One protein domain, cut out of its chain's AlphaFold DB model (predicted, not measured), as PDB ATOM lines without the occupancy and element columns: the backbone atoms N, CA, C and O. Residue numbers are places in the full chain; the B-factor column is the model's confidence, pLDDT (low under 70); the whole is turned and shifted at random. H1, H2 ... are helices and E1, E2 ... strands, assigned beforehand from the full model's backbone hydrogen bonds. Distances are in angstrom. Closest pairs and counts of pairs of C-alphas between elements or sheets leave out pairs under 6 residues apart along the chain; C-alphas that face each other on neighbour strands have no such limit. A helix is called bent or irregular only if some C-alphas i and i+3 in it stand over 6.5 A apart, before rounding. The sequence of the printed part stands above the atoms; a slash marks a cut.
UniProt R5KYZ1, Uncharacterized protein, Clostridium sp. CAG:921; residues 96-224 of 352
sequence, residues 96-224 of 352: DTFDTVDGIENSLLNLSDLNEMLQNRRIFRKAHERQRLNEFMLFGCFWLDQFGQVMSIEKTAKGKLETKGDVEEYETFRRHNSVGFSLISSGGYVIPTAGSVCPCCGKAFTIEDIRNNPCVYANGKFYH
ATOM      1  N   ASP A  96      10.657 -33.628  25.098       97.12
ATOM      2  CA  ASP A  96       9.343 -34.215  24.849       97.12
ATOM      3  C   ASP A  96       9.174 -34.730  23.416       97.12
ATOM      4  O   ASP A  96       8.450 -35.700  23.220       97.12
ATOM      5  N   THR A  97       9.909 -34.184  22.444       97.31
ATOM      6  CA  THR A  97       9.853 -34.621  21.037       97.31
ATOM      7  C   THR A  97      10.548 -35.960  20.757       97.31
ATOM      8  O   THR A  97      10.288 -36.561  19.722       97.31
ATOM      9  N   PHE A  98      11.415 -36.459  21.650       97.25
ATOM     10  CA  PHE A  98      12.190 -37.695  21.415       97.25
ATOM     11  C   PHE A  98      12.313 -38.630  22.633       97.25
ATOM     12  O   PHE A  98      12.922 -39.703  22.548       97.25
ATOM     13  N   ASP A  99      11.783 -38.233  23.790       97.81
ATOM     14  CA  ASP A  99      11.888 -38.984  25.047       97.81
ATOM     15  C   ASP A  99      10.545 -39.122  25.786       97.81
ATOM     16  O   ASP A  99      10.498 -39.223  27.016       97.81
ATOM     17  N   THR A 100       9.452 -39.132  25.021       98.00
ATOM     18  CA  THR A 100       8.083 -39.451  25.456       98.00
ATOM     19  C   THR A 100       7.415 -40.371  24.433       98.00
ATOM     20  O   THR A 100       7.889 -40.461  23.300       98.00
ATOM     21  N   VAL A 101       6.319 -41.038  24.813       97.38
ATOM     22  CA  VAL A 101       5.527 -41.865  23.884       97.38
ATOM     23  C   VAL A 101       5.055 -41.020  22.697       97.38
ATOM     24  O   VAL A 101       5.452 -41.309  21.575       97.38
ATOM     25  N   ASP A 102       4.335 -39.923  22.952       97.25
ATOM     26  CA  ASP A 102       3.795 -39.038  21.910       97.25
ATOM     27  C   ASP A 102       4.889 -38.479  20.983       97.25
ATOM     28  O   ASP A 102       4.723 -38.429  19.765       97.25
ATOM     29  N   GLY A 103       6.034 -38.068  21.541       97.25
ATOM     30  CA  GLY A 103       7.165 -37.571  20.753       97.25
ATOM     31  C   GLY A 103       7.717 -38.622  19.791       97.25
ATOM     32  O   GLY A 103       7.931 -38.343  18.612       97.25
ATOM     33  N   ILE A 104       7.887 -39.854  20.276       97.94
ATOM     34  CA  ILE A 104       8.360 -40.968  19.451       97.94
ATOM     35  C   ILE A 104       7.296 -41.348  18.416       97.94
ATOM     36  O   ILE A 104       7.650 -41.525  17.253       97.94
ATOM     37  N   GLU A 105       6.016 -41.423  18.782       97.31
ATOM     38  CA  GLU A 105       4.920 -41.745  17.853       97.31
ATOM     39  C   GLU A 105       4.831 -40.743  16.694       97.31
ATOM     40  O   GLU A 105       4.703 -41.148  15.538       97.31
ATOM     41  N   ASN A 106       5.002 -39.449  16.973       96.81
ATOM     42  CA  ASN A 106       5.026 -38.407  15.943       96.81
ATOM     43  C   ASN A 106       6.176 -38.581  14.934       96.81
ATOM     44  O   ASN A 106       6.061 -38.124  13.798       96.81
ATOM     45  N   SER A 107       7.259 -39.268  15.312       97.19
ATOM     46  CA  SER A 107       8.380 -39.571  14.410       97.19
ATOM     47  C   SER A 107       8.135 -40.777  13.494       97.19
ATOM     48  O   SER A 107       8.926 -41.041  12.592       97.19
ATOM     49  N   LEU A 108       7.035 -41.519  13.676       96.38
ATOM     50  CA  LEU A 108       6.741 -42.737  12.906       96.38
ATOM     51  C   LEU A 108       6.049 -42.470  11.561       96.38
ATOM     52  O   LEU A 108       5.604 -43.406  10.896       96.38
ATOM     53  N   LEU A 109       5.960 -41.208  11.132       93.62
ATOM     54  CA  LEU A 109       5.378 -40.831   9.839       93.62
ATOM     55  C   LEU A 109       6.202 -41.368   8.667       93.62
ATOM     56  O   LEU A 109       5.654 -41.817   7.659       93.62
ATOM     57  N   ASN A 110       7.527 -41.312   8.786       94.94
ATOM     58  CA  ASN A 110       8.454 -41.829   7.793       94.94
ATOM     59  C   ASN A 110       9.809 -42.170   8.434       94.94
ATOM     60  O   ASN A 110      10.088 -41.840   9.583       94.94
ATOM     61  N   LEU A 111      10.666 -42.852   7.671       94.88
ATOM     62  CA  LEU A 111      11.953 -43.327   8.175       94.88
ATOM     63  C   LEU A 111      12.922 -42.184   8.522       94.88
ATOM     64  O   LEU A 111      13.722 -42.340   9.438       94.88
ATOM     65  N   SER A 112      12.840 -41.049   7.820       96.44
ATOM     66  CA  SER A 112      13.702 -39.888   8.071       96.44
ATOM     67  C   SER A 112      13.423 -39.293   9.446       96.44
ATOM     68  O   SER A 112      14.357 -39.125  10.228       96.44
ATOM     69  N   ASP A 113      12.150 -39.068   9.768       97.00
ATOM     70  CA  ASP A 113      11.729 -38.507  11.056       97.00
ATOM     71  C   ASP A 113      12.109 -39.448  12.212       97.00
ATOM     72  O   ASP A 113      12.662 -39.012  13.225       97.00
ATOM     73  N   LEU A 114      11.913 -40.764  12.039       96.94
ATOM     74  CA  LEU A 114      12.363 -41.763  13.011       96.94
ATOM     75  C   LEU A 114      13.889 -41.719  13.190       96.94
ATOM     76  O   LEU A 114      14.387 -41.759  14.316       96.94
ATOM     77  N   ASN A 115      14.656 -41.657  12.097       96.12
ATOM     78  CA  ASN A 115      16.113 -41.583  12.174       96.12
ATOM     79  C   ASN A 115      16.578 -40.321  12.912       96.12
ATOM     80  O   ASN A 115      17.489 -40.415  13.736       96.12
ATOM     81  N   GLU A 116      15.951 -39.174  12.653       96.56
ATOM     82  CA  GLU A 116      16.241 -37.915  13.341       96.56
ATOM     83  C   GLU A 116      15.937 -38.015  14.841       96.56
ATOM     84  O   GLU A 116      16.790 -37.690  15.668       96.56
ATOM     85  N   MET A 117      14.778 -38.561  15.219       97.44
ATOM     86  CA  MET A 117      14.410 -38.778  16.622       97.44
ATOM     87  C   MET A 117      15.438 -39.663  17.349       97.44
ATOM     88  O   MET A 117      15.913 -39.321  18.438       97.44
ATOM     89  N   LEU A 118      15.869 -40.764  16.726       96.50
ATOM     90  CA  LEU A 118      16.899 -41.647  17.287       96.50
ATOM     91  C   LEU A 118      18.259 -40.951  17.416       96.50
ATOM     92  O   LEU A 118      18.980 -41.174  18.394       96.50
ATOM     93  N   GLN A 119      18.621 -40.093  16.459       95.38
ATOM     94  CA  GLN A 119      19.821 -39.264  16.565       95.38
ATOM     95  C   GLN A 119      19.702 -38.257  17.710       95.38
ATOM     96  O   GLN A 119      20.640 -38.141  18.498       95.38
ATOM     97  N   ASN A 120      18.553 -37.603  17.879       97.12
ATOM     98  CA  ASN A 120      18.311 -36.669  18.978       97.12
ATOM     99  C   ASN A 120      18.468 -37.350  20.343       97.12
ATOM    100  O   ASN A 120      19.157 -36.815  21.213       97.12
ATOM    101  N   ARG A 121      17.960 -38.582  20.506       96.12
ATOM    102  CA  ARG A 121      18.215 -39.404  21.706       96.12
ATOM    103  C   ARG A 121      19.716 -39.600  21.956       96.12
ATOM    104  O   ARG A 121      20.206 -39.361  23.063       96.12
ATOM    105  N   ARG A 122      20.478 -39.994  20.932       93.69
ATOM    106  CA  ARG A 122      21.937 -40.197  21.037       93.69
ATOM    107  C   ARG A 122      22.675 -38.913  21.405       93.69
ATOM    108  O   ARG A 122      23.500 -38.920  22.321       93.69
ATOM    109  N   ILE A 123      22.386 -37.820  20.705       95.25
ATOM    110  CA  ILE A 123      23.046 -36.524  20.890       95.25
ATOM    111  C   ILE A 123      22.715 -35.953  22.272       95.25
ATOM    112  O   ILE A 123      23.622 -35.479  22.957       95.25
ATOM    113  N   PHE A 124      21.470 -36.086  22.744       95.62
ATOM    114  CA  PHE A 124      21.069 -35.658  24.086       95.62
ATOM    115  C   PHE A 124      21.961 -36.266  25.171       95.62
ATOM    116  O   PHE A 124      22.386 -35.563  26.087       95.62
ATOM    117  N   ARG A 125      22.293 -37.559  25.064       91.44
ATOM    118  CA  ARG A 125      23.145 -38.252  26.043       91.44
ATOM    119  C   ARG A 125      24.588 -37.761  26.045       91.44
ATOM    120  O   ARG A 125      25.199 -37.756  27.112       91.44
ATOM    121  N   LYS A 126      25.106 -37.321  24.898       90.69
ATOM    122  CA  LYS A 126      26.423 -36.675  24.788       90.69
ATOM    123  C   LYS A 126      26.390 -35.235  25.317       90.69
ATOM    124  O   LYS A 126      27.299 -34.846  26.042       90.69
ATOM    125  N   ALA A 127      25.330 -34.474  25.036       92.38
ATOM    126  CA  ALA A 127      25.134 -33.123  25.576       92.38
ATOM    127  C   ALA A 127      24.931 -33.114  27.104       92.38
ATOM    128  O   ALA A 127      25.396 -32.215  27.802       92.38
ATOM    129  N   HIS A 128      24.253 -34.134  27.636       92.38
ATOM    130  CA  HIS A 128      23.828 -34.225  29.031       92.38
ATOM    131  C   HIS A 128      24.278 -35.551  29.663       92.38
ATOM    132  O   HIS A 128      23.460 -36.369  30.087       92.38
ATOM    133  N   GLU A 129      25.592 -35.766  29.786       84.38
ATOM    134  CA  GLU A 129      26.193 -37.046  30.218       84.38
ATOM    135  C   GLU A 129      25.593 -37.626  31.516       84.38
ATOM    136  O   GLU A 129      25.448 -38.848  31.669       84.38
ATOM    137  N   ARG A 130      25.153 -36.749  32.428       89.25
ATOM    138  CA  ARG A 130      24.555 -37.100  33.727       89.25
ATOM    139  C   ARG A 130      23.054 -37.423  33.685       89.25
ATOM    140  O   ARG A 130      22.551 -37.964  34.662       89.25
ATOM    141  N   GLN A 131      22.338 -37.129  32.597       93.88
ATOM    142  CA  GLN A 131      20.879 -37.298  32.507       93.88
ATOM    143  C   GLN A 131      20.475 -38.516  31.681       93.88
ATOM    144  O   GLN A 131      20.771 -38.582  30.492       93.88
ATOM    145  N   ARG A 132      19.767 -39.474  32.278       94.88
ATOM    146  CA  ARG A 132      19.255 -40.651  31.563       94.88
ATOM    147  C   ARG A 132      18.001 -40.324  30.755       94.88
ATOM    148  O   ARG A 132      17.217 -39.469  31.171       94.88
ATOM    149  N   LEU A 133      17.856 -40.999  29.617       97.00
ATOM    150  CA  LEU A 133      16.623 -41.022  28.828       97.00
ATOM    151  C   LEU A 133      15.622 -42.004  29.441       97.00
ATOM    152  O   LEU A 133      16.014 -42.895  30.198       97.00
ATOM    153  N   ASN A 134      14.353 -41.846  29.086       97.75
ATOM    154  CA  ASN A 134      13.332 -42.853  29.338       97.75
ATOM    155  C   ASN A 134      13.521 -44.045  28.388       97.75
ATOM    156  O   ASN A 134      14.159 -43.931  27.339       97.75
ATOM    157  N   GLU A 135      12.963 -45.194  28.761       97.06
ATOM    158  CA  GLU A 135      13.112 -46.446  28.016       97.06
ATOM    159  C   GLU A 135      11.793 -46.849  27.367       97.06
ATOM    160  O   GLU A 135      10.746 -46.863  28.021       97.06
ATOM    161  N   PHE A 136      11.849 -47.219  26.090       96.75
ATOM    162  CA  PHE A 136      10.657 -47.498  25.292       96.75
ATOM    163  C   PHE A 136      10.810 -48.781  24.490       96.75
ATOM    164  O   PHE A 136      11.911 -49.140  24.075       96.75
ATOM    165  N   MET A 137       9.690 -49.446  24.243       94.19
ATOM    166  CA  MET A 137       9.562 -50.422  23.178       94.19
ATOM    167  C   MET A 137       8.941 -49.774  21.954       94.19
ATOM    168  O   MET A 137       7.891 -49.147  22.041       94.19
ATOM    169  N   LEU A 138       9.595 -49.974  20.817       94.31
ATOM    170  CA  LEU A 138       9.159 -49.565  19.493       94.31
ATOM    171  C   LEU A 138       8.782 -50.818  18.688       94.31
ATOM    172  O   LEU A 138       9.554 -51.781  18.618       94.31
ATOM    173  N   PHE A 139       7.572 -50.813  18.131       91.69
ATOM    174  CA  PHE A 139       6.935 -51.887  17.355       91.69
ATOM    175  C   PHE A 139       6.937 -53.269  18.036       91.69
ATOM    176  O   PHE A 139       6.809 -54.304  17.385       91.69
ATOM    177  N   GLY A 140       7.138 -53.310  19.357       88.81
ATOM    178  CA  GLY A 140       7.310 -54.557  20.105       88.81
ATOM    179  C   GLY A 140       8.529 -55.386  19.691       88.81
ATOM    180  O   GLY A 140       8.562 -56.581  19.981       88.81
ATOM    181  N   CYS A 141       9.511 -54.798  19.002       87.56
ATOM    182  CA  CYS A 141      10.705 -55.505  18.528       87.56
ATOM    183  C   CYS A 141      12.020 -54.748  18.779       87.56
ATOM    184  O   CYS A 141      13.081 -55.382  18.802       87.56
ATOM    185  N   PHE A 142      11.962 -53.439  19.052       91.62
ATOM    186  CA  PHE A 142      13.129 -52.615  19.366       91.62
ATOM    187  C   PHE A 142      13.024 -51.954  20.737       91.62
ATOM    188  O   PHE A 142      12.077 -51.226  21.014       91.62
ATOM    189  N   TRP A 143      14.025 -52.160  21.581       93.31
ATOM    190  CA  TRP A 143      14.182 -51.457  22.845       93.31
ATOM    191  C   TRP A 143      15.045 -50.212  22.641       93.31
ATOM    192  O   TRP A 143      16.200 -50.309  22.219       93.31
ATOM    193  N   LEU A 144      14.475 -49.047  22.933       95.56
ATOM    194  CA  LEU A 144      15.183 -47.776  23.023       95.56
ATOM    195  C   LEU A 144      15.651 -47.605  24.467       95.56
ATOM    196  O   LEU A 144      14.825 -47.414  25.362       95.56
ATOM    197  N   ASP A 145      16.957 -47.684  24.699       93.56
ATOM    198  CA  ASP A 145      17.508 -47.680  26.053       93.56
ATOM    199  C   ASP A 145      17.713 -46.259  26.614       93.56
ATOM    200  O   ASP A 145      17.599 -45.237  25.918       93.56
ATOM    201  N   GLN A 146      18.074 -46.200  27.895       94.56
ATOM    202  CA  GLN A 146      18.368 -44.955  28.613       94.56
ATOM    203  C   GLN A 146      19.661 -44.238  28.161       94.56
ATOM    204  O   GLN A 146      19.962 -43.135  28.640       94.56
ATOM    205  N   PHE A 147      20.456 -44.859  27.284       92.31
ATOM    206  CA  PHE A 147      21.719 -44.358  26.738       92.31
ATOM    207  C   PHE A 147      21.606 -43.897  25.276       92.31
ATOM    208  O   PHE A 147      22.593 -43.403  24.728       92.31
ATOM    209  N   GLY A 148      20.414 -43.970  24.677       92.31
ATOM    210  CA  GLY A 148      20.163 -43.578  23.288       92.31
ATOM    211  C   GLY A 148      20.533 -44.668  22.277       92.31
ATOM    212  O   GLY A 148      20.605 -44.401  21.076       92.31
ATOM    213  N   GLN A 149      20.789 -45.888  22.741       91.75
ATOM    214  CA  GLN A 149      20.984 -47.054  21.892       91.75
ATOM    215  C   GLN A 149      19.637 -47.675  21.523       91.75
ATOM    216  O   GLN A 149      18.617 -47.488  22.188       91.75
ATOM    217  N   VAL A 150      19.659 -48.420  20.424       92.44
ATOM    218  CA  VAL A 150      18.547 -49.254  19.981       92.44
ATOM    219  C   VAL A 150      19.027 -50.688  20.091       92.44
ATOM    220  O   VAL A 150      20.128 -50.990  19.641       92.44
ATOM    221  N   MET A 151      18.225 -51.565  20.673       90.31
ATOM    222  CA  MET A 151      18.495 -52.997  20.764       90.31
ATOM    223  C   MET A 151      17.328 -53.752  20.138       90.31
ATOM    224  O   MET A 151      16.180 -53.367  20.327       90.31
ATOM    225  N   SER A 152      17.585 -54.840  19.423       86.62
ATOM    226  CA  SER A 152      16.527 -55.766  19.010       86.62
ATOM    227  C   SER A 152      16.246 -56.783  20.116       86.62
ATOM    228  O   SER A 152      17.143 -57.141  20.889       86.62
ATOM    229  N   ILE A 153      15.017 -57.288  20.175       84.62
ATOM    230  CA  ILE A 153      14.647 -58.370  21.095       84.62
ATOM    231  C   ILE A 153      14.466 -59.699  20.359       84.62
ATOM    232  O   ILE A 153      14.025 -59.736  19.214       84.62
ATOM    233  N   GLU A 154      14.802 -60.797  21.027       79.19
ATOM    234  CA  GLU A 154      14.562 -62.159  20.549       79.19
ATOM    235  C   GLU A 154      13.296 -62.702  21.220       79.19
ATOM    236  O   GLU A 154      13.186 -62.704  22.450       79.19
ATOM    237  N   LYS A 155      12.327 -63.155  20.419       75.81
ATOM    238  CA  LYS A 155      11.110 -63.802  20.926       75.81
ATOM    239  C   LYS A 155      11.465 -65.177  21.482       75.81
ATOM    240  O   LYS A 155      12.122 -65.974  20.816       75.81
ATOM    241  N   THR A 156      11.003 -65.491  22.689       69.56
ATOM    242  CA  THR A 156      11.143 -66.851  23.219       69.56
ATOM    243  C   THR A 156      10.048 -67.744  22.636       69.56
ATOM    244  O   THR A 156       8.939 -67.296  22.352       69.56
ATOM    245  N   ALA A 157      10.309 -69.051  22.541       58.69
ATOM    246  CA  ALA A 157       9.326 -70.039  22.077       58.69
ATOM    247  C   ALA A 157       8.043 -70.126  22.943       58.69
ATOM    248  O   ALA A 157       7.159 -70.926  22.652       58.69
ATOM    249  N   LYS A 158       7.955 -69.359  24.042       54.47
ATOM    250  CA  LYS A 158       6.901 -69.448  25.058       54.47
ATOM    251  C   LYS A 158       5.916 -68.271  25.069       54.47
ATOM    252  O   LYS A 158       4.992 -68.322  25.874       54.47
ATOM    253  N   GLY A 159       6.057 -67.246  24.224       56.50
ATOM    254  CA  GLY A 159       5.172 -66.074  24.291       56.50
ATOM    255  C   GLY A 159       4.846 -65.438  22.945       56.50
ATOM    256  O   GLY A 159       5.739 -65.082  22.181       56.50
ATOM    257  N   LYS A 160       3.552 -65.222  22.685       66.88
ATOM    258  CA  LYS A 160       3.110 -64.187  21.746       66.88
ATOM    259  C   LYS A 160       3.306 -62.852  22.462       66.88
ATOM    260  O   LYS A 160       2.749 -62.675  23.538       66.88
ATOM    261  N   LEU A 161       4.126 -61.966  21.901       80.81
ATOM    262  CA  LEU A 161       4.323 -60.645  22.490       80.81
ATOM    263  C   LEU A 161       3.047 -59.817  22.337       80.81
ATOM    264  O   LEU A 161       2.467 -59.767  21.250       80.81
ATOM    265  N   GLU A 162       2.624 -59.194  23.426       82.81
ATOM    266  CA  GLU A 162       1.505 -58.260  23.460       82.81
ATOM    267  C   GLU A 162       2.051 -56.834  23.461       82.81
ATOM    268  O   GLU A 162       2.876 -56.489  24.309       82.81
ATOM    269  N   THR A 163       1.590 -56.023  22.509       83.38
ATOM    270  CA  THR A 163       1.955 -54.609  22.375       83.38
ATOM    271  C   THR A 163       0.716 -53.739  22.541       83.38
ATOM    272  O   THR A 163      -0.362 -54.091  22.053       83.38
ATOM    273  N   LYS A 164       0.848 -52.589  23.210       83.44
ATOM    274  CA  LYS A 164      -0.264 -51.625  23.363       83.44
ATOM    275  C   LYS A 164      -0.388 -50.620  22.218       83.44
ATOM    276  O   LYS A 164      -1.400 -49.933  22.126       83.44
ATOM    277  N   GLY A 165       0.617 -50.560  21.356       88.38
ATOM    278  CA  GLY A 165       0.698 -49.648  20.225       88.38
ATOM    279  C   GLY A 165       2.034 -49.805  19.513       88.38
ATOM    280  O   GLY A 165       2.756 -50.779  19.746       88.38
ATOM    281  N   ASP A 166       2.360 -48.835  18.664       93.19
ATOM    282  CA  ASP A 166       3.669 -48.762  18.017       93.19
ATOM    283  C   ASP A 166       4.767 -48.332  18.998       93.19
ATOM    284  O   ASP A 166       5.921 -48.716  18.824       93.19
ATOM    285  N   VAL A 167       4.421 -47.573  20.042       96.12
ATOM    286  CA  VAL A 167       5.349 -47.143  21.092       96.12
ATOM    287  C   VAL A 167       4.728 -47.397  22.459       96.12
ATOM    288  O   VAL A 167       3.566 -47.089  22.703       96.12
ATOM    289  N   GLU A 168       5.510 -47.936  23.386       95.75
ATOM    290  CA  GLU A 168       5.105 -48.042  24.785       95.75
ATOM    291  C   GLU A 168       6.306 -47.972  25.728       95.75
ATOM    292  O   GLU A 168       7.438 -48.265  25.348       95.75
ATOM    293  N   GLU A 169       6.082 -47.592  26.985       96.56
ATOM    294  CA  GLU A 169       7.141 -47.614  27.996       96.56
ATOM    295  C   GLU A 169       7.677 -49.036  28.207       96.56
ATOM    296  O   GLU A 169       6.911 -49.991  28.386       96.56
ATOM    297  N   TYR A 170       9.003 -49.174  28.263       93.75
ATOM    298  CA  TYR A 170       9.668 -50.474  28.355       93.75
ATOM    299  C   TYR A 170       9.220 -51.285  29.578       93.75
ATOM    300  O   TYR A 170       8.933 -52.475  29.465       93.75
ATOM    301  N   GLU A 171       9.098 -50.655  30.748       92.69
ATOM    302  CA  GLU A 171       8.655 -51.343  31.968       92.69
ATOM    303  C   GLU A 171       7.200 -51.822  31.877       92.69
ATOM    304  O   GLU A 171       6.859 -52.886  32.403       92.69
ATOM    305  N   THR A 172       6.346 -51.086  31.162       92.56
ATOM    306  CA  THR A 172       4.972 -51.515  30.884       92.56
ATOM    307  C   THR A 172       4.979 -52.734  29.966       92.56
ATOM    308  O   THR A 172       4.371 -53.749  30.313       92.56
ATOM    309  N   PHE A 173       5.720 -52.698  28.856       92.31
ATOM    310  CA  PHE A 173       5.863 -53.847  27.957       92.31
ATOM    311  C   PHE A 173       6.424 -55.081  28.673       92.31
ATOM    312  O   PHE A 173       5.875 -56.181  28.579       92.31
ATOM    313  N   ARG A 174       7.504 -54.899  29.439       90.62
ATOM    314  CA  ARG A 174       8.214 -55.964  30.154       90.62
ATOM    315  C   ARG A 174       7.322 -56.688  31.156       90.62
ATOM    316  O   ARG A 174       7.436 -57.904  31.292       90.62
ATOM    317  N   ARG A 175       6.434 -55.976  31.855       89.69
ATOM    318  CA  ARG A 175       5.495 -56.591  32.812       89.69
ATOM    319  C   ARG A 175       4.491 -57.513  32.127       89.69
ATOM    320  O   ARG A 175       4.234 -58.592  32.655       89.69
ATOM    321  N   HIS A 176       3.973 -57.123  30.962       88.19
ATOM    322  CA  HIS A 176       3.049 -57.960  30.185       88.19
ATOM    323  C   HIS A 176       3.768 -59.129  29.492       88.19
ATOM    324  O   HIS A 176       3.186 -60.193  29.314       88.19
ATOM    325  N   ASN A 177       5.057 -58.970  29.171       86.62
ATOM    326  CA  ASN A 177       5.832 -59.919  28.365       86.62
ATOM    327  C   ASN A 177       6.991 -60.581  29.134       86.62
ATOM    328  O   ASN A 177       8.002 -60.958  28.542       86.62
ATOM    329  N   SER A 178       6.860 -60.745  30.452       79.56
ATOM    330  CA  SER A 178       7.963 -61.085  31.375       79.56
ATOM    331  C   SER A 178       8.701 -62.403  31.094       79.56
ATOM    332  O   SER A 178       9.828 -62.583  31.553       79.56
ATOM    333  N   VAL A 179       8.099 -63.311  30.322       78.19
ATOM    334  CA  VAL A 179       8.694 -64.587  29.878       78.19
ATOM    335  C   VAL A 179       8.774 -64.717  28.349       78.19
ATOM    336  O   VAL A 179       9.184 -65.760  27.836       78.19
ATOM    337  N   GLY A 180       8.361 -63.678  27.616       79.56
ATOM    338  CA  GLY A 180       8.135 -63.718  26.169       79.56
ATOM    339  C   GLY A 180       9.322 -63.285  25.311       79.56
ATOM    340  O   GLY A 180       9.327 -63.565  24.115       79.56
ATOM    341  N   PHE A 181      10.334 -62.630  25.890       83.38
ATOM    342  CA  PHE A 181      11.492 -62.149  25.134       83.38
ATOM    343  C   PHE A 181      12.795 -62.166  25.933       83.38
ATOM    344  O   PHE A 181      12.801 -62.155  27.165       83.38
ATOM    345  N   SER A 182      13.906 -62.151  25.203       82.50
ATOM    346  CA  SER A 182      15.241 -61.846  25.709       82.50
ATOM    347  C   SER A 182      15.844 -60.678  24.937       82.50
ATOM    348  O   SER A 182      15.601 -60.504  23.744       82.50
ATOM    349  N   LEU A 183      16.647 -59.866  25.621       80.25
ATOM    350  CA  LEU A 183      17.408 -58.797  24.983       80.25
ATOM    351  C   LEU A 183      18.613 -59.398  24.259       80.25
ATOM    352  O   LEU A 183      19.373 -60.163  24.857       80.25
ATOM    353  N   ILE A 184      18.806 -59.043  22.990       75.00
ATOM    354  CA  ILE A 184      19.983 -59.477  22.236       75.00
ATOM    355  C   ILE A 184      21.165 -58.630  22.711       75.00
ATOM    356  O   ILE A 184      21.226 -57.438  22.445       75.00
ATOM    357  N   SER A 185      22.101 -59.229  23.447       55.25
ATOM    358  CA  SER A 185      23.193 -58.514  24.130       55.25
ATOM    359  C   SER A 185      24.347 -58.060  23.224       55.25
ATOM    360  O   SER A 185      25.324 -57.498  23.717       55.25
ATOM    361  N   SER A 186      24.272 -58.282  21.908       57.16
ATOM    362  CA  SER A 186      25.368 -57.981  20.983       57.16
ATOM    363  C   SER A 186      25.135 -56.692  20.191       57.16
ATOM    364  O   SER A 186      24.306 -56.660  19.288       57.16
ATOM    365  N   GLY A 187      25.930 -55.660  20.489       60.91
ATOM    366  CA  GLY A 187      26.354 -54.632  19.524       60.91
ATOM    367  C   GLY A 187      25.387 -53.498  19.174       60.91
ATOM    368  O   GLY A 187      25.784 -52.619  18.414       60.91
ATOM    369  N   GLY A 188      24.174 -53.468  19.727       74.81
ATOM    370  CA  GLY A 188      23.153 -52.515  19.289       74.81
ATOM    371  C   GLY A 188      22.568 -52.883  17.926       74.81
ATOM    372  O   GLY A 188      23.225 -53.463  17.065       74.81
ATOM    373  N   TYR A 189      21.301 -52.553  17.726       84.81
ATOM    374  CA  TYR A 189      20.632 -52.645  16.441       84.81
ATOM    375  C   TYR A 189      20.728 -51.299  15.718       84.81
ATOM    376  O   TYR A 189      20.528 -50.235  16.309       84.81
ATOM    377  N   VAL A 190      21.023 -51.333  14.421       87.00
ATOM    378  CA  VAL A 190      21.022 -50.137  13.574       87.00
ATOM    379  C   VAL A 190      19.776 -50.191  12.706       87.00
ATOM    380  O   VAL A 190      19.616 -51.113  11.916       87.00
ATOM    381  N   ILE A 191      18.888 -49.210  12.856       91.44
ATOM    382  CA  ILE A 191      17.739 -49.062  11.958       91.44
ATOM    383  C   ILE A 191      18.248 -48.511  10.615       91.44
ATOM    384  O   ILE A 191      19.076 -47.594  10.635       91.44
ATOM    385  N   PRO A 192      17.782 -49.038   9.463       93.38
ATOM    386  CA  PRO A 192      18.078 -48.471   8.154       93.38
ATOM    387  C   PRO A 192      17.898 -46.952   8.120       93.38
ATOM    388  O   PRO A 192      16.933 -46.413   8.664       93.38
ATOM    389  N   THR A 193      18.831 -46.260   7.470       91.81
ATOM    390  CA  THR A 193      18.701 -44.821   7.237       91.81
ATOM    391  C   THR A 193      17.733 -44.552   6.090       91.81
ATOM    392  O   THR A 193      17.642 -45.342   5.144       91.81
ATOM    393  N   ALA A 194      17.042 -43.418   6.129       93.00
ATOM    394  CA  ALA A 194      16.217 -42.939   5.033       93.00
ATOM    395  C   ALA A 194      17.022 -42.908   3.725       93.00
ATOM    396  O   ALA A 194      18.171 -42.469   3.685       93.00
ATOM    397  N   GLY A 195      16.425 -43.434   2.655       92.44
ATOM    398  CA  GLY A 195      17.091 -43.597   1.361       92.44
ATOM    399  C   GLY A 195      17.960 -44.853   1.233       92.44
ATOM    400  O   GLY A 195      18.419 -45.142   0.130       92.44
ATOM    401  N   SER A 196      18.153 -45.642   2.298       93.62
ATOM    402  CA  SER A 196      18.757 -46.975   2.180       93.62
ATOM    403  C   SER A 196      17.921 -47.866   1.259       93.62
ATOM    404  O   SER A 196      16.691 -47.868   1.321       93.62
ATOM    405  N   VAL A 197      18.597 -48.670   0.436       95.56
ATOM    406  CA  VAL A 197      17.971 -49.566  -0.545       95.56
ATOM    407  C   VAL A 197      18.454 -50.993  -0.329       95.56
ATOM    408  O   VAL A 197      19.654 -51.233  -0.196       95.56
ATOM    409  N   CYS A 198      17.527 -51.950  -0.339       95.12
ATOM    410  CA  CYS A 198      17.857 -53.369  -0.269       95.12
ATOM    411  C   CYS A 198      18.578 -53.819  -1.556       95.12
ATOM    412  O   CYS A 198      17.966 -53.781  -2.629       95.12
ATOM    413  N   PRO A 199      19.820 -54.338  -1.483       95.00
ATOM    414  CA  PRO A 199      20.573 -54.756  -2.668       95.00
ATOM    415  C   PRO A 199      19.924 -55.891  -3.466       95.00
ATOM    416  O   PRO A 199      20.180 -56.027  -4.656       95.00
ATOM    417  N   CYS A 200      19.101 -56.722  -2.822       94.25
ATOM    418  CA  CYS A 200      18.480 -57.871  -3.475       94.25
ATOM    419  C   CYS A 200      17.247 -57.503  -4.306       94.25
ATOM    420  O   CYS A 200      17.018 -58.117  -5.342       94.25
ATOM    421  N   CYS A 201      16.427 -56.554  -3.843       94.75
ATOM    422  CA  CYS A 201      15.157 -56.223  -4.498       94.75
ATOM    423  C   CYS A 201      15.094 -54.797  -5.057       94.75
ATOM    424  O   CYS A 201      14.110 -54.456  -5.707       94.75
ATOM    425  N   GLY A 202      16.100 -53.958  -4.792       95.31
ATOM    426  CA  GLY A 202      16.171 -52.578  -5.277       95.31
ATOM    427  C   GLY A 202      15.155 -51.620  -4.648       95.31
ATOM    428  O   GLY A 202      15.086 -50.464  -5.051       95.31
ATOM    429  N   LYS A 203      14.366 -52.070  -3.664       94.75
ATOM    430  CA  LYS A 203      13.380 -51.233  -2.969       94.75
ATOM    431  C   LYS A 203      14.031 -50.457  -1.827       94.75
ATOM    432  O   LYS A 203      14.832 -51.023  -1.079       94.75
ATOM    433  N   ALA A 204      13.663 -49.185  -1.704       95.06
ATOM    434  CA  ALA A 204      13.997 -48.366  -0.546       95.06
ATOM    435  C   ALA A 204      13.262 -48.875   0.701       95.06
ATOM    436  O   ALA A 204      12.121 -49.322   0.591       95.06
ATOM    437  N   PHE A 205      13.913 -48.794   1.860       94.62
ATOM    438  CA  PHE A 205      13.291 -49.144   3.137       94.62
ATOM    439  C   PHE A 205      12.292 -48.073   3.573       94.62
ATOM    440  O   PHE A 205      12.554 -46.871   3.471       94.62
ATOM    441  N   THR A 206      11.159 -48.525   4.094       93.94
ATOM    442  CA  THR A 206      10.081 -47.693   4.632       93.94
ATOM    443  C   THR A 206       9.874 -47.968   6.118       93.94
ATOM    444  O   THR A 206      10.372 -48.953   6.657       93.94
ATOM    445  N   ILE A 207       9.097 -47.114   6.790       92.56
ATOM    446  CA  ILE A 207       8.718 -47.344   8.189       92.56
ATOM    447  C   ILE A 207       7.936 -48.657   8.365       92.56
ATOM    448  O   ILE A 207       8.099 -49.345   9.368       92.56
ATOM    449  N   GLU A 208       7.146 -49.042   7.361       91.19
ATOM    450  CA  GLU A 208       6.344 -50.264   7.392       91.19
ATOM    451  C   GLU A 208       7.214 -51.523   7.320       91.19
ATOM    452  O   GLU A 208       6.898 -52.532   7.952       91.19
ATOM    453  N   ASP A 209       8.344 -51.450   6.608       91.31
ATOM    454  CA  ASP A 209       9.335 -52.526   6.613       91.31
ATOM    455  C   ASP A 209       9.893 -52.711   8.027       91.31
ATOM    456  O   ASP A 209       9.922 -53.835   8.518       91.31
ATOM    457  N   ILE A 210      10.241 -51.615   8.713       89.81
ATOM    458  CA  ILE A 210      10.755 -51.646  10.093       89.81
ATOM    459  C   ILE A 210       9.710 -52.192  11.075       89.81
ATOM    460  O   ILE A 210      10.056 -52.989  11.948       89.81
ATOM    461  N   ARG A 211       8.443 -51.786  10.926       88.12
ATOM    462  CA  ARG A 211       7.325 -52.219  11.778       88.12
ATOM    463  C   ARG A 211       7.079 -53.724  11.671       88.12
ATOM    464  O   ARG A 211       6.938 -54.400  12.687       88.12
ATOM    465  N   ASN A 212       7.015 -54.250  10.449       79.44
ATOM    466  CA  ASN A 212       6.583 -55.629  10.219       79.44
ATOM    467  C   ASN A 212       7.715 -56.651  10.262       79.44
ATOM    468  O   ASN A 212       7.451 -57.832  10.498       79.44
ATOM    469  N   ASN A 213       8.955 -56.242   9.984       73.94
ATOM    470  CA  ASN A 213      10.064 -57.178   9.892       73.94
ATOM    471  C   ASN A 213      11.413 -56.512  10.217       73.94
ATOM    472  O   ASN A 213      11.835 -55.603   9.497       73.94
ATOM    473  N   PRO A 214      12.155 -56.966  11.245       76.81
ATOM    474  CA  PRO A 214      13.505 -56.464  11.454       76.81
ATOM    475  C   PRO A 214      14.361 -56.704  10.202       76.81
ATOM    476  O   PRO A 214      14.474 -57.813   9.688       76.81
ATOM    477  N   CYS A 215      14.976 -55.639   9.695       88.12
ATOM    478  CA  CYS A 215      15.909 -55.717   8.577       88.12
ATOM    479  C   CYS A 215      17.234 -56.351   9.023       88.12
ATOM    480  O   CYS A 215      17.630 -56.246  10.188       88.12
ATOM    481  N   VAL A 216      17.959 -56.960   8.088       87.50
ATOM    482  CA  VAL A 216      19.283 -57.537   8.345       87.50
ATOM    483  C   VAL A 216      20.360 -56.561   7.893       87.50
ATOM    484  O   VAL A 216      20.350 -56.115   6.747       87.50
ATOM    485  N   TYR A 217      21.314 -56.256   8.771       87.19
ATOM    486  CA  TYR A 217      22.524 -55.518   8.417       87.19
ATOM    487  C   TYR A 217      23.682 -56.495   8.199       87.19
ATOM    488  O   TYR A 217      24.070 -57.220   9.115       87.19
ATOM    489  N   ALA A 218      24.229 -56.529   6.988       85.25
ATOM    490  CA  ALA A 218      25.349 -57.393   6.631       85.25
ATOM    491  C   ALA A 218      26.262 -56.679   5.630       85.25
ATOM    492  O   ALA A 218      25.780 -56.017   4.714       85.25
ATOM    493  N   ASN A 219      27.583 -56.817   5.788       82.50
ATOM    494  CA  ASN A 219      28.583 -56.246   4.871       82.50
ATOM    495  C   ASN A 219      28.323 -54.759   4.548       82.50
ATOM    496  O   ASN A 219      28.284 -54.360   3.384       82.50
ATOM    497  N   GLY A 220      28.020 -53.971   5.582       83.56
ATOM    498  CA  GLY A 220      27.778 -52.537   5.448       83.56
ATOM    499  C   GLY A 220      26.429 -52.128   4.850       83.56
ATOM    500  O   GLY A 220      26.203 -50.934   4.658       83.56
ATOM    501  N   LYS A 221      25.532 -53.074   4.540       90.06
ATOM    502  CA  LYS A 221      24.263 -52.810   3.844       90.06
ATOM    503  C   LYS A 221      23.069 -53.417   4.569       90.06
ATOM    504  O   LYS A 221      23.187 -54.426   5.260       90.06
ATOM    505  N   PHE A 222      21.907 -52.805   4.361       92.38
ATOM    506  CA  PHE A 222      20.631 -53.302   4.862       92.38
ATOM    507  C   PHE A 222      19.924 -54.169   3.826       92.38
ATOM    508  O   PHE A 222      19.873 -53.835   2.642       92.38
ATOM    509  N   TYR A 223      19.331 -55.259   4.289       93.19
ATOM    510  CA  TYR A 223      18.545 -56.196   3.502       93.19
ATOM    511  C   TYR A 223      17.185 -56.396   4.167       93.19
ATOM    512  O   TYR A 223      17.096 -56.480   5.392       93.19
ATOM    513  N   HIS A 224      16.126 -56.540   3.367       92.06
ATOM    514  CA  HIS A 224      14.904 -57.153   3.887       92.06
ATOM    515  C   HIS A 224      15.246 -58.578   4.333       92.06
ATOM    516  O   HIS A 224      15.931 -59.289   3.593       92.06
TER     517      HIS A 224
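What this domain is: This is residues 96 to 224 of the 352 residues of an uncharacterized protein of Clostridium sp. CAG:921 (UniProt R5KYZ1). A small five-stranded sheet, curled like part of a barrel, has helix H3 on it and helix H1 packed on its edge strand E4, while the longer helix H2, which folds back from H1 as a helical hairpin, is not on the sheet. A long stretch with no named element, residues 184 to 206, leads from the sheet to a smaller second part, made of the short helix H4 and the two-stranded hairpin E6 and E7. The printed part has 129 residues, with four named helices and seven named strands in the order H1 H2 E1 E2 E3 E4 H3 E5 H4 E6 E7; under half of the residues are in these elements, and the class is mixed, helices and strands. The large sheet runs E4 E1 E2 E3 E5, all antiparallel. The whole is compact, with a radius of gyration of the C-alphas of 14.6 A and spans of 40 by 39 by 27 A.

Where its parts are: The large sheet holds E4, residues 167 to 169, E1, 136 to 138, E2, 142 to 144, E3, 150 to 155, 16.4 A long, and E5, 181 to 183. H1, residues 101 to 109, is 14.1 A long and begins at C-alpha 101 (5.527, -41.865, 23.884). H2, residues 111 to 127, is 24.1 A long. H3 is residues 170 to 176, 10.2 A, and H4 is residues 207 to 212, 8.8 A. E6, residues 216 to 218, and E7, 221 to 223, come last; C-alpha 223 is at (18.545, -56.196, 3.502).

How they stand to each other: E1 E2 E3 form a meander, each strand the antiparallel neighbour of the one before, and with E4, the antiparallel neighbour of E1, a Greek key. N 138 and O 142 are 2.8 A apart between E1 and E2, N 143 and O 151 2.8 A between E2 and E3, and N 168 and O 137 3.0 A between E4 and E1. Pairing is staggered: E3 pairs with E2 over residues 150 to 152 and with E5 over 153 to 155, where N 154 and O 182 are 2.8 A apart. H3 is on the sheet at a height of 8.1 A; its closest C-alphas to E1 are those of Tyr 170 and Phe 136, 4.4 A apart. H1 is on the sheet over E4, with the C-alphas of Val 101 and Val 167 closest, 6.0 A apart. H1 is irregular, but only just: C-alphas 106 and 109 are 6.6 A apart. H2 touches H1 with residues 113 to 117 alone, closest at the C-alphas of Leu 114 and Ser 107, 4.8 A apart; this helical hairpin has a steep tilt of 41 degrees, opposite ways. H4 is close to H2 but not clearly touching, with the C-alphas of Ile 207 and Leu 111 closest, 5.2 A apart. In the hairpin of E6 and E7, N 223 and O 216 are 2.8 A apart; both strands are apart from the five strands of the large sheet. Every O i to N i+4 pair is within hydrogen-bond range in H2, H3 and H4, and 3 of 5 in H1.

The domain as a whole: The two C-alphas farthest apart, those of Arg 130 and Cys 201, are 43.8 A apart. The printed part has no cut. The links E3 to E4 and E5 to H4 are long, of 11 and 23 residues. Mean pLDDT of the printed part is 89.2; residues 156 to 160 and 185 to 187 are under 70.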